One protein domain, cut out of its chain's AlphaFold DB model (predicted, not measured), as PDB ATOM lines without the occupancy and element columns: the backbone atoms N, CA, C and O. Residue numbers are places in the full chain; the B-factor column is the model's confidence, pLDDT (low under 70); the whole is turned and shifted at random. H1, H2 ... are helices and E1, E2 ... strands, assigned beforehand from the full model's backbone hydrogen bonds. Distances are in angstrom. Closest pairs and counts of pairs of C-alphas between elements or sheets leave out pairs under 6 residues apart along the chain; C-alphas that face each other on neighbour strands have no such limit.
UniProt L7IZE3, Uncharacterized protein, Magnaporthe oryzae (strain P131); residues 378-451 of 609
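Overview. This is residues 378 to 451 of the 609 residues of an uncharacterized protein of Magnaporthe oryzae (strain P131) (UniProt L7IZE3). A small three-stranded sheet has helix H1 across one face and helix H2 over its edge strand E2; beyond H2 the chain folds back as H3 in a helical hairpin, and H4 makes the far end. At the opposite end of the long axis the loop of residues 407 to 412 stands free. The printed part has 74 residues, with three named strands and four named helices in the order E1, E2, H1, E3, H2, H3, H4; the sheet runs E2, E1, E3 and is mixed. The class is mixed, helices and strands. The whole is only just compact, close to loose, with a radius of gyration of the C-alphas of 13.5 A, and it is only just elongated, spanning 42 by 21 by 18 A.

Arrangement. E1, residues 379 to 384, and E2, residues 387 to 392, form an antiparallel hairpin at 148 degrees, with N 382 and O 389 2.8 A apart and N 391 and O 380 2.9 A apart, both within hydrogen-bond range. H1, residues 397 to 406, is on the sheet at a height of 9.3 A, two layers with the helix on one face. It lies over E1, with 5 of its 10 C-alphas falling on that strand, and runs across it at 80 degrees on the local plane. E3, residues 415 to 417, is the parallel neighbour of E1 at 35 degrees, with N 383 and O 415 2.8 A apart, within hydrogen-bond range. H2, residues 423 to 432, is on the sheet at a height of 9.0 A and lies over E2, only just slantwise to it at 31 degrees on the local plane; their closest C-alphas, of Val 391 and Asn 427, are 6.8 A apart. H3, residues 435 to 440, touches H2 in a helical hairpin, opposite ways at a shallow tilt of 34 degrees, only just short of steep; their closest C-alphas, of Ser 429 and Asn 436, are 5.5 A apart. H4, residues 445 to 451, touches no helix and is only just apart from H2, at 8.1 A. Every O i to N i+4 pair is within hydrogen-bond range in H1 and H4, against 5 of 6 in H2 and 1 of 2 in H3.

Along the chain. E1 begins at C-alpha 379, (8.615, 10.322, 34.301), and is 14.9 A long; E2 is 15.9 A long. H1 measures 14.5 A and H2 14.1 A; E3, H3 and H4 are shorter. H4 ends at C-alpha 451, (21.380, 26.232, 43.857).

Size, cuts and confidence. The two C-alphas farthest apart, of Leu 408 and Asn 443, are 42.4 A apart. The printed part has no cut and no long link. The mean pLDDT of the printed part is 82.8, with residues 405 to 414 under 70.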
ATOM      1  N   ASP A 378       9.511   7.558  31.102       71.50
ATOM      2  CA  ASP A 378      10.654   8.204  31.783       71.50
ATOM      3  C   ASP A 378      10.298   9.272  32.834       71.50
ATOM      4  O   ASP A 378      11.187   9.958  33.342       71.50
ATOM      5  N   THR A 379       9.020   9.419  33.205       78.69
ATOM      6  CA  THR A 379       8.615  10.322  34.301       78.69
ATOM      7  C   THR A 379       8.123   9.546  35.519       78.69
ATOM      8  O   THR A 379       7.406   8.555  35.388       78.69
ATOM      9  N   LEU A 380       8.515   9.990  36.715       82.56
ATOM     10  CA  LEU A 380       8.193   9.325  37.977       82.56
ATOM     11  C   LEU A 380       7.616  10.315  39.001       82.56
ATOM     12  O   LEU A 380       8.193  11.390  39.199       82.56
ATOM     13  N   PRO A 381       6.520   9.970  39.702       82.62
ATOM     14  CA  PRO A 381       6.086  10.716  40.873       82.62
ATOM     15  C   PRO A 381       7.056  10.504  42.046       82.62
ATOM     16  O   PRO A 381       7.246   9.389  42.540       82.62
ATOM     17  N   VAL A 382       7.647  11.597  42.524       82.94
ATOM     18  CA  VAL A 382       8.571  11.638  43.664       82.94
ATOM     19  C   VAL A 382       8.031  12.598  44.715       82.94
ATOM     20  O   VAL A 382       7.657  13.723  44.399       82.94
ATOM     21  N   ILE A 383       8.023  12.190  45.978       83.31
ATOM     22  CA  ILE A 383       7.743  13.068  47.113       83.31
ATOM     23  C   ILE A 383       9.070  13.609  47.643       83.31
ATOM     24  O   ILE A 383       9.887  12.845  48.144       83.31
ATOM     25  N   VAL A 384       9.280  14.920  47.568       84.50
ATOM     26  CA  VAL A 384      10.454  15.612  48.122       84.50
ATOM     27  C   VAL A 384       9.968  16.599  49.173       84.50
ATOM     28  O   VAL A 384       9.089  17.413  48.896       84.50
ATOM     29  N   GLY A 385      10.474  16.495  50.405       82.50
ATOM     30  CA  GLY A 385      10.076  17.407  51.489       82.50
ATOM     31  C   GLY A 385       8.569  17.381  51.805       82.50
ATOM     32  O   GLY A 385       8.011  18.381  52.244       82.50
ATOM     33  N   GLY A 386       7.892  16.256  51.538       74.00
ATOM     34  CA  GLY A 386       6.448  16.095  51.749       74.00
ATOM     35  C   GLY A 386       5.551  16.608  50.614       74.00
ATOM     36  O   GLY A 386       4.333  16.487  50.717       74.00
ATOM     37  N   LYS A 387       6.115  17.136  49.519       76.19
ATOM     38  CA  LYS A 387       5.372  17.547  48.315       76.19
ATOM     39  C   LYS A 387       5.636  16.586  47.161       76.19
ATOM     40  O   LYS A 387       6.773  16.172  46.957       76.19
ATOM     41  N   GLN A 388       4.595  16.244  46.404       81.81
ATOM     42  CA  GLN A 388       4.712  15.378  45.231       81.81
ATOM     43  C   GLN A 388       5.098  16.186  43.986       81.81
ATOM     44  O   GLN A 388       4.491  17.211  43.681       81.81
ATOM     45  N   TYR A 389       6.080  15.682  43.248       86.12
ATOM     46  CA  TYR A 389       6.592  16.234  42.003       86.12
ATOM     47  C   TYR A 389       6.605  15.147  40.931       86.12
ATOM     48  O   TYR A 389       6.924  13.996  41.221       86.12
ATOM     49  N   LEU A 390       6.302  15.514  39.687       87.12
ATOM     50  CA  LEU A 390       6.591  14.666  38.534       87.12
ATOM     51  C   LEU A 390       8.016  14.974  38.058       87.12
ATOM     52  O   LEU A 390       8.325  16.126  37.732       87.12
ATOM     53  N   VAL A 391       8.883  13.965  38.079       86.56
ATOM     54  CA  VAL A 391      10.311  14.083  37.767       86.56
ATOM     55  C   VAL A 391      10.616  13.351  36.472       86.56
ATOM     56  O   VAL A 391      10.328  12.166  36.356       86.56
ATOM     57  N   ASP A 392      11.235  14.049  35.525       87.44
ATOM     58  CA  ASP A 392      11.824  13.456  34.322       87.44
ATOM     59  C   ASP A 392      13.194  12.858  34.674       87.44
ATOM     60  O   ASP A 392      14.133  13.576  35.038       87.44
ATOM     61  N   LEU A 393      13.293  11.531  34.598       85.38
ATOM     62  CA  LEU A 393      14.466  10.766  35.017       85.38
ATOM     63  C   LEU A 393      15.683  11.021  34.124       85.38
ATOM     64  O   LEU A 393      16.810  10.924  34.606       85.38
ATOM     65  N   ASN A 394      15.471  11.404  32.863       86.88
ATOM     66  CA  ASN A 394      16.550  11.738  31.932       86.88
ATOM     67  C   ASN A 394      17.129  13.129  32.212       86.88
ATOM     68  O   ASN A 394      18.284  13.407  31.890       86.88
ATOM     69  N   LYS A 395      16.334  14.021  32.813       88.00
ATOM     70  CA  LYS A 395      16.753  15.387  33.150       88.00
ATOM     71  C   LYS A 395      17.311  15.516  34.561       88.00
ATOM     72  O   LYS A 395      18.029  16.479  34.817       88.00
ATOM     73  N   ILE A 396      16.990  14.585  35.463       91.56
ATOM     74  CA  ILE A 396      17.481  14.564  36.850       91.56
ATOM     75  C   ILE A 396      18.048  13.168  37.196       91.56
ATOM     76  O   ILE A 396      17.368  12.363  37.843       91.56
ATOM     77  N   PRO A 397      19.310  12.878  36.808       90.50
ATOM     78  CA  PRO A 397      19.923  11.547  36.937       90.50
ATOM     79  C   PRO A 397      19.991  10.986  38.363       90.50
ATOM     80  O   PRO A 397      20.034   9.767  38.563       90.50
ATOM     81  N   PHE A 398      19.966  11.851  39.381       91.81
ATOM     82  CA  PHE A 398      19.901  11.430  40.780       91.81
ATOM     83  C   PHE A 398      18.736  10.471  41.059       91.81
ATOM     84  O   PHE A 398      18.935   9.430  41.686       91.81
ATOM     85  N   PHE A 399      17.534  10.758  40.549       87.06
ATOM     86  CA  PHE A 399      16.371   9.900  40.793       87.06
ATOM     87  C   PHE A 399      16.404   8.611  39.976       87.06
ATOM     88  O   PHE A 399      15.935   7.581  40.459       87.06
ATOM     89  N   GLN A 400      17.032   8.624  38.798       84.56
ATOM     90  CA  GLN A 400      17.301   7.411  38.027       84.56
ATOM     91  C   GLN A 400      18.211   6.452  38.813       84.56
ATOM     92  O   GLN A 400      17.910   5.264  38.942       84.56
ATOM     93  N   THR A 401      19.279   6.982  39.412       83.88
ATOM     94  CA  THR A 401      20.211   6.212  40.253       83.88
ATOM     95  C   THR A 401      19.526   5.705  41.523       83.88
ATOM     96  O   THR A 401      19.660   4.535  41.890       83.88
ATOM     97  N   LEU A 402      18.732   6.561  42.173       82.56
ATOM     98  CA  LEU A 402      18.003   6.211  43.389       82.56
ATOM     99  C   LEU A 402      16.980   5.089  43.136       82.56
ATOM    100  O   LEU A 402      16.887   4.155  43.933       82.56
ATOM    101  N   MET A 403      16.275   5.107  42.001       75.69
ATOM    102  CA  MET A 403      15.401   4.002  41.594       75.69
ATOM    103  C   MET A 403      16.164   2.702  41.330       75.69
ATOM    104  O   MET A 403      15.739   1.645  41.797       75.69
ATOM    105  N   ALA A 404      17.285   2.768  40.603       74.00
ATOM    106  CA  ALA A 404      18.094   1.590  40.295       74.00
ATOM    107  C   ALA A 404      18.588   0.890  41.574       74.00
ATOM    108  O   ALA A 404      18.595  -0.338  41.636       74.00
ATOM    109  N   SER A 405      18.907   1.659  42.623       67.50
ATOM    110  CA  SER A 405      19.284   1.123  43.938       67.50
ATOM    111  C   SER A 405      18.118   0.492  44.721       67.50
ATOM    112  O   SER A 405      18.329  -0.459  45.467       67.50
ATOM    113  N   ARG A 406      16.875   0.958  44.518       65.25
ATOM    114  CA  ARG A 406      15.668   0.453  45.208       65.25
ATOM    115  C   ARG A 406      15.110  -0.850  44.638       65.25
ATOM    116  O   ARG A 406      14.504  -1.612  45.389       65.25
ATOM    117  N   SER A 407      15.324  -1.117  43.348       54.53
ATOM    118  CA  SER A 407      14.878  -2.351  42.670       54.53
ATOM    119  C   SER A 407      15.391  -3.639  43.349       54.53
ATOM    120  O   SER A 407      14.807  -4.708  43.181       54.53
ATOM    121  N   LEU A 408      16.444  -3.536  44.171       49.84
ATOM    122  CA  LEU A 408      17.006  -4.637  44.957       49.84
ATOM    123  C   LEU A 408      16.321  -4.877  46.321       49.84
ATOM    124  O   LEU A 408      16.478  -5.972  46.854       49.84
ATOM    125  N   GLU A 409      15.557  -3.927  46.890       52.31
ATOM    126  CA  GLU A 409      15.133  -4.010  48.307       52.31
ATOM    127  C   GLU A 409      13.656  -3.678  48.646       52.31
ATOM    128  O   GLU A 409      13.231  -4.013  49.750       52.31
ATOM    129  N   SER A 410      12.804  -3.103  47.776       47.38
ATOM    130  CA  SER A 410      11.357  -2.959  48.107       47.38
ATOM    131  C   SER A 410      10.415  -2.667  46.923       47.38
ATOM    132  O   SER A 410      10.815  -2.087  45.918       47.38
ATOM    133  N   LYS A 411       9.130  -3.047  47.066       49.69
ATOM    134  CA  LYS A 411       8.017  -2.822  46.111       49.69
ATOM    135  C   LYS A 411       7.116  -1.624  46.492       49.69
ATOM    136  O   LYS A 411       5.893  -1.751  46.484       49.69
ATOM    137  N   GLU A 412       7.676  -0.470  46.849       51.34
ATOM    138  CA  GLU A 412       6.878   0.762  46.998       51.34
ATOM    139  C   GLU A 412       6.859   1.565  45.691       51.34
ATOM    140  O   GLU A 412       7.906   1.868  45.124       51.34
ATOM    141  N   ALA A 413       5.660   1.928  45.218       57.38
ATOM    142  CA  ALA A 413       5.449   2.606  43.933       57.38
ATOM    143  C   ALA A 413       5.805   4.108  43.933       57.38
ATOM    144  O   ALA A 413       5.830   4.727  42.872       57.38
ATOM    145  N   VAL A 414       6.063   4.706  45.104       63.69
ATOM    146  CA  VAL A 414       6.317   6.147  45.252       63.69
ATOM    147  C   VAL A 414       7.674   6.372  45.908       63.69
ATOM    148  O   VAL A 414       7.990   5.809  46.959       63.69
ATOM    149  N   LEU A 415       8.495   7.206  45.274       76.75
ATOM    150  CA  LEU A 415       9.826   7.539  45.763       76.75
ATOM    151  C   LEU A 415       9.732   8.706  46.742       76.75
ATOM    152  O   LEU A 415       9.344   9.799  46.350       76.75
ATOM    153  N   ILE A 416      10.085   8.487  48.008       81.19
ATOM    154  CA  ILE A 416      10.069   9.529  49.041       81.19
ATOM    155  C   ILE A 416      11.509   9.918  49.364       81.19
ATOM    156  O   ILE A 416      12.339   9.063  49.673       81.19
ATOM    157  N   HIS A 417      11.800  11.212  49.308       83.94
ATOM    158  CA  HIS A 417      13.093  11.791  49.628       83.94
ATOM    159  C   HIS A 417      12.920  12.969  50.599       83.94
ATOM    160  O   HIS A 417      11.911  13.680  50.591       83.94
ATOM    161  N   LYS A 418      13.930  13.183  51.451       86.50
ATOM    162  CA  LYS A 418      14.013  14.376  52.306       86.50
ATOM    163  C   LYS A 418      14.009  15.651  51.462       86.50
ATOM    164  O   LYS A 418      14.243  15.596  50.257       86.50
ATOM    165  N   ASP A 419      13.744  16.786  52.094       89.81
ATOM    166  CA  ASP A 419      13.747  18.069  51.395       89.81
ATOM    167  C   ASP A 419      15.076  18.319  50.655       89.81
ATOM    168  O   ASP A 419      16.150  17.926  51.125       89.81
ATOM    169  N   ILE A 420      14.980  18.925  49.474       91.75
ATOM    170  CA  ILE A 420      16.110  19.255  48.602       91.75
ATOM    171  C   ILE A 420      16.026  20.765  48.317       91.75
ATOM    172  O   ILE A 420      15.027  21.218  47.747       91.75
ATOM    173  N   PRO A 421      17.052  21.563  48.669       92.50
ATOM    174  CA  PRO A 421      17.015  23.012  48.484       92.50
ATOM    175  C   PRO A 421      16.741  23.405  47.031       92.50
ATOM    176  O   PRO A 421      17.415  22.933  46.122       92.50
ATOM    177  N   PHE A 422      15.770  24.291  46.805       94.25
ATOM    178  CA  PHE A 422      15.364  24.760  45.470       94.25
ATOM    179  C   PHE A 422      14.848  23.670  44.513       94.25
ATOM    180  O   PHE A 422      14.772  23.912  43.308       94.25
ATOM    181  N   PHE A 423      14.439  22.497  45.009       93.12
ATOM    182  CA  PHE A 423      14.032  21.382  44.149       93.12
ATOM    183  C   PHE A 423      12.894  21.717  43.185       93.12
ATOM    184  O   PHE A 423      12.986  21.409  42.002       93.12
ATOM    185  N   GLU A 424      11.855  22.407  43.658       91.25
ATOM    186  CA  GLU A 424      10.754  22.868  42.806       91.25
ATOM    187  C   GLU A 424      11.259  23.762  41.660       91.25
ATOM    188  O   GLU A 424      10.896  23.575  40.496       91.25
ATOM    189  N   THR A 425      12.145  24.706  41.984       91.38
ATOM    190  CA  THR A 425      12.758  25.627  41.022       91.38
ATOM    191  C   THR A 425      13.637  24.886  40.015       91.38
ATOM    192  O   THR A 425      13.584  25.192  38.820       91.38
ATOM    193  N   ILE A 426      14.405  23.891  40.462       94.56
ATOM    194  CA  ILE A 426      15.262  23.063  39.610       94.56
ATOM    195  C   ILE A 426      14.421  22.164  38.703       94.56
ATOM    196  O   ILE A 426      14.598  22.223  37.486       94.56
ATOM    197  N   ASN A 427      13.471  21.402  39.258       92.38
ATOM    198  CA  ASN A 427      12.599  20.497  38.505       92.38
ATOM    199  C   ASN A 427      11.830  21.249  37.411       92.38
ATOM    200  O   ASN A 427      11.759  20.804  36.268       92.38
ATOM    201  N   TYR A 428      11.341  22.452  37.721       90.50
ATOM    202  CA  TYR A 428      10.725  23.311  36.716       90.50
ATOM    203  C   TYR A 428      11.728  23.769  35.647       90.50
ATOM    204  O   TYR A 428      11.431  23.734  34.452       90.50
ATOM    205  N   SER A 429      12.917  24.220  36.049       89.75
ATOM    206  CA  SER A 429      13.864  24.864  35.129       89.75
ATOM    207  C   SER A 429      14.562  23.887  34.188       89.75
ATOM    208  O   SER A 429      14.837  24.261  33.050       89.75
ATOM    209  N   VAL A 430      14.790  22.631  34.585       88.88
ATOM    210  CA  VAL A 430      15.306  21.608  33.654       88.88
ATOM    211  C   VAL A 430      14.284  21.251  32.569       88.88
ATOM    212  O   VAL A 430      14.656  20.884  31.458       88.88
ATOM    213  N   GLN A 431      12.989  21.417  32.852       83.44
ATOM    214  CA  GLN A 431      11.914  21.168  31.889       83.44
ATOM    215  C   GLN A 431      11.650  22.370  30.967       83.44
ATOM    216  O   GLN A 431      11.410  22.174  29.780       83.44
ATOM    217  N   HIS A 432      11.744  23.603  31.486       84.62
ATOM    218  CA  HIS A 432      11.292  24.825  30.792       84.62
ATOM    219  C   HIS A 432      12.426  25.808  30.421       84.62
ATOM    220  O   HIS A 432      12.182  26.883  29.854       84.62
ATOM    221  N   GLY A 433      13.673  25.460  30.747       88.12
ATOM    222  CA  GLY A 433      14.903  26.202  30.456       88.12
ATOM    223  C   GLY A 433      15.491  26.952  31.658       88.12
ATOM    224  O   GLY A 433      14.775  27.430  32.549       88.12
ATOM    225  N   LEU A 434      16.823  27.067  31.658       92.81
ATOM    226  CA  LEU A 434      17.641  27.487  32.804       92.81
ATOM    227  C   LEU A 434      17.463  28.955  33.204       92.81
ATOM    228  O   LEU A 434      17.650  29.291  34.369       92.81
ATOM    229  N   ARG A 435      17.025  29.840  32.301       93.12
ATOM    230  CA  ARG A 435      16.709  31.248  32.621       93.12
ATOM    231  C   ARG A 435      15.692  31.389  33.756       93.12
ATOM    232  O   ARG A 435      15.674  32.402  34.451       93.12
ATOM    233  N   ASN A 436      14.837  30.383  33.960       90.88
ATOM    234  CA  ASN A 436      13.852  30.384  35.038       90.88
ATOM    235  C   ASN A 436      14.491  30.292  36.430       90.88
ATOM    236  O   ASN A 436      13.870  30.740  37.394       90.88
ATOM    237  N   LEU A 437      15.741  29.832  36.529       93.38
ATOM    238  CA  LEU A 437      16.523  29.855  37.763       93.38
ATOM    239  C   LEU A 437      16.819  31.290  38.211       93.38
ATOM    240  O   LEU A 437      16.766  31.571  39.405       93.38
ATOM    241  N   PHE A 438      17.015  32.238  37.286       92.81
ATOM    242  CA  PHE A 438      17.090  33.654  37.661       92.81
ATOM    243  C   PHE A 438      15.747  34.196  38.148       92.81
ATOM    244  O   PHE A 438      15.692  34.955  39.107       92.81
ATOM    245  N   ARG A 439      14.644  33.794  37.512       88.06
ATOM    246  CA  ARG A 439      13.310  34.324  37.831       88.06
ATOM    247  C   ARG A 439      12.816  33.867  39.201       88.06
ATOM    248  O   ARG A 439      12.279  34.677  39.955       88.06
ATOM    249  N   ARG A 440      13.016  32.583  39.501       86.81
ATOM    250  CA  ARG A 440      12.418  31.872  40.642       86.81
ATOM    251  C   ARG A 440      13.305  31.817  41.885       86.81
ATOM    252  O   ARG A 440      12.793  31.511  42.954       86.81
ATOM    253  N   THR A 441      14.594  32.125  41.765       88.31
ATOM    254  CA  THR A 441      15.514  32.201  42.912       88.31
ATOM    255  C   THR A 441      15.530  33.636  43.465       88.31
ATOM    256  O   THR A 441      15.416  34.594  42.681       88.31
ATOM    257  N   PRO A 442      15.603  33.833  44.795       90.25
ATOM    258  CA  PRO A 442      15.834  35.158  45.366       90.25
ATOM    259  C   PRO A 442      17.164  35.743  44.869       90.25
ATOM    260  O   PRO A 442      18.082  35.008  44.523       90.25
ATOM    261  N   ASN A 443      17.262  37.073  44.782       89.75
ATOM    262  CA  ASN A 443      18.410  37.761  44.181       89.75
ATOM    263  C   ASN A 443      19.570  37.918  45.185       89.75
ATOM    264  O   ASN A 443      20.010  39.033  45.454       89.75
ATOM    265  N   HIS A 444      20.030  36.808  45.767       90.44
ATOM    266  CA  HIS A 444      21.156  36.776  46.699       90.44
ATOM    267  C   HIS A 444      22.197  35.754  46.253       90.44
ATOM    268  O   HIS A 444      21.883  34.590  46.011       90.44
ATOM    269  N   ILE A 445      23.469  36.158  46.216       88.38
ATOM    270  CA  ILE A 445      24.563  35.310  45.722       88.38
ATOM    271  C   ILE A 445      24.662  33.943  46.431       88.38
ATOM    272  O   ILE A 445      25.023  32.949  45.802       88.38
ATOM    273  N   GLN A 446      24.312  33.863  47.722       88.94
ATOM    274  CA  GLN A 446      24.352  32.616  48.495       88.94
ATOM    275  C   GLN A 446      23.266  31.614  48.068       88.94
ATOM    276  O   GLN A 446      23.516  30.405  48.075       88.94
ATOM    277  N   ASP A 447      22.101  32.099  47.633       91.50
ATOM    278  CA  ASP A 447      21.038  31.246  47.097       91.50
ATOM    279  C   ASP A 447      21.487  30.607  45.783       91.50
ATOM    280  O   ASP A 447      21.301  29.410  45.586       91.50
ATOM    281  N   TYR A 448      22.177  31.360  44.918       93.12
ATOM    282  CA  TYR A 448      22.722  30.814  43.671       93.12
ATOM    283  C   TYR A 448      23.887  29.844  43.891       93.12
ATOM    284  O   TYR A 448      24.015  28.892  43.125       93.12
ATOM    285  N   ARG A 449      24.707  30.026  44.937       90.94
ATOM    286  CA  ARG A 449      25.721  29.026  45.329       90.94
ATOM    287  C   ARG A 449      25.064  27.714  45.748       90.94
ATOM    288  O   ARG A 449      25.366  26.677  45.167       90.94
ATOM    289  N   THR A 450      24.103  27.794  46.669       91.38
ATOM    290  CA  THR A 450      23.327  26.637  47.143       91.38
ATOM    291  C   THR A 450      22.598  25.956  45.982       91.38
ATOM    292  O   THR A 450      22.593  24.738  45.870       91.38
ATOM    293  N   LEU A 451      22.030  26.736  45.061       93.75
ATOM    294  CA  LEU A 451      21.380  26.232  43.857       93.75
ATOM    295  C   LEU A 451      22.347  25.456  42.949       93.75
ATOM    296  O   LEU A 451      21.979  24.395  42.450       93.75
TER     297      LEU A 451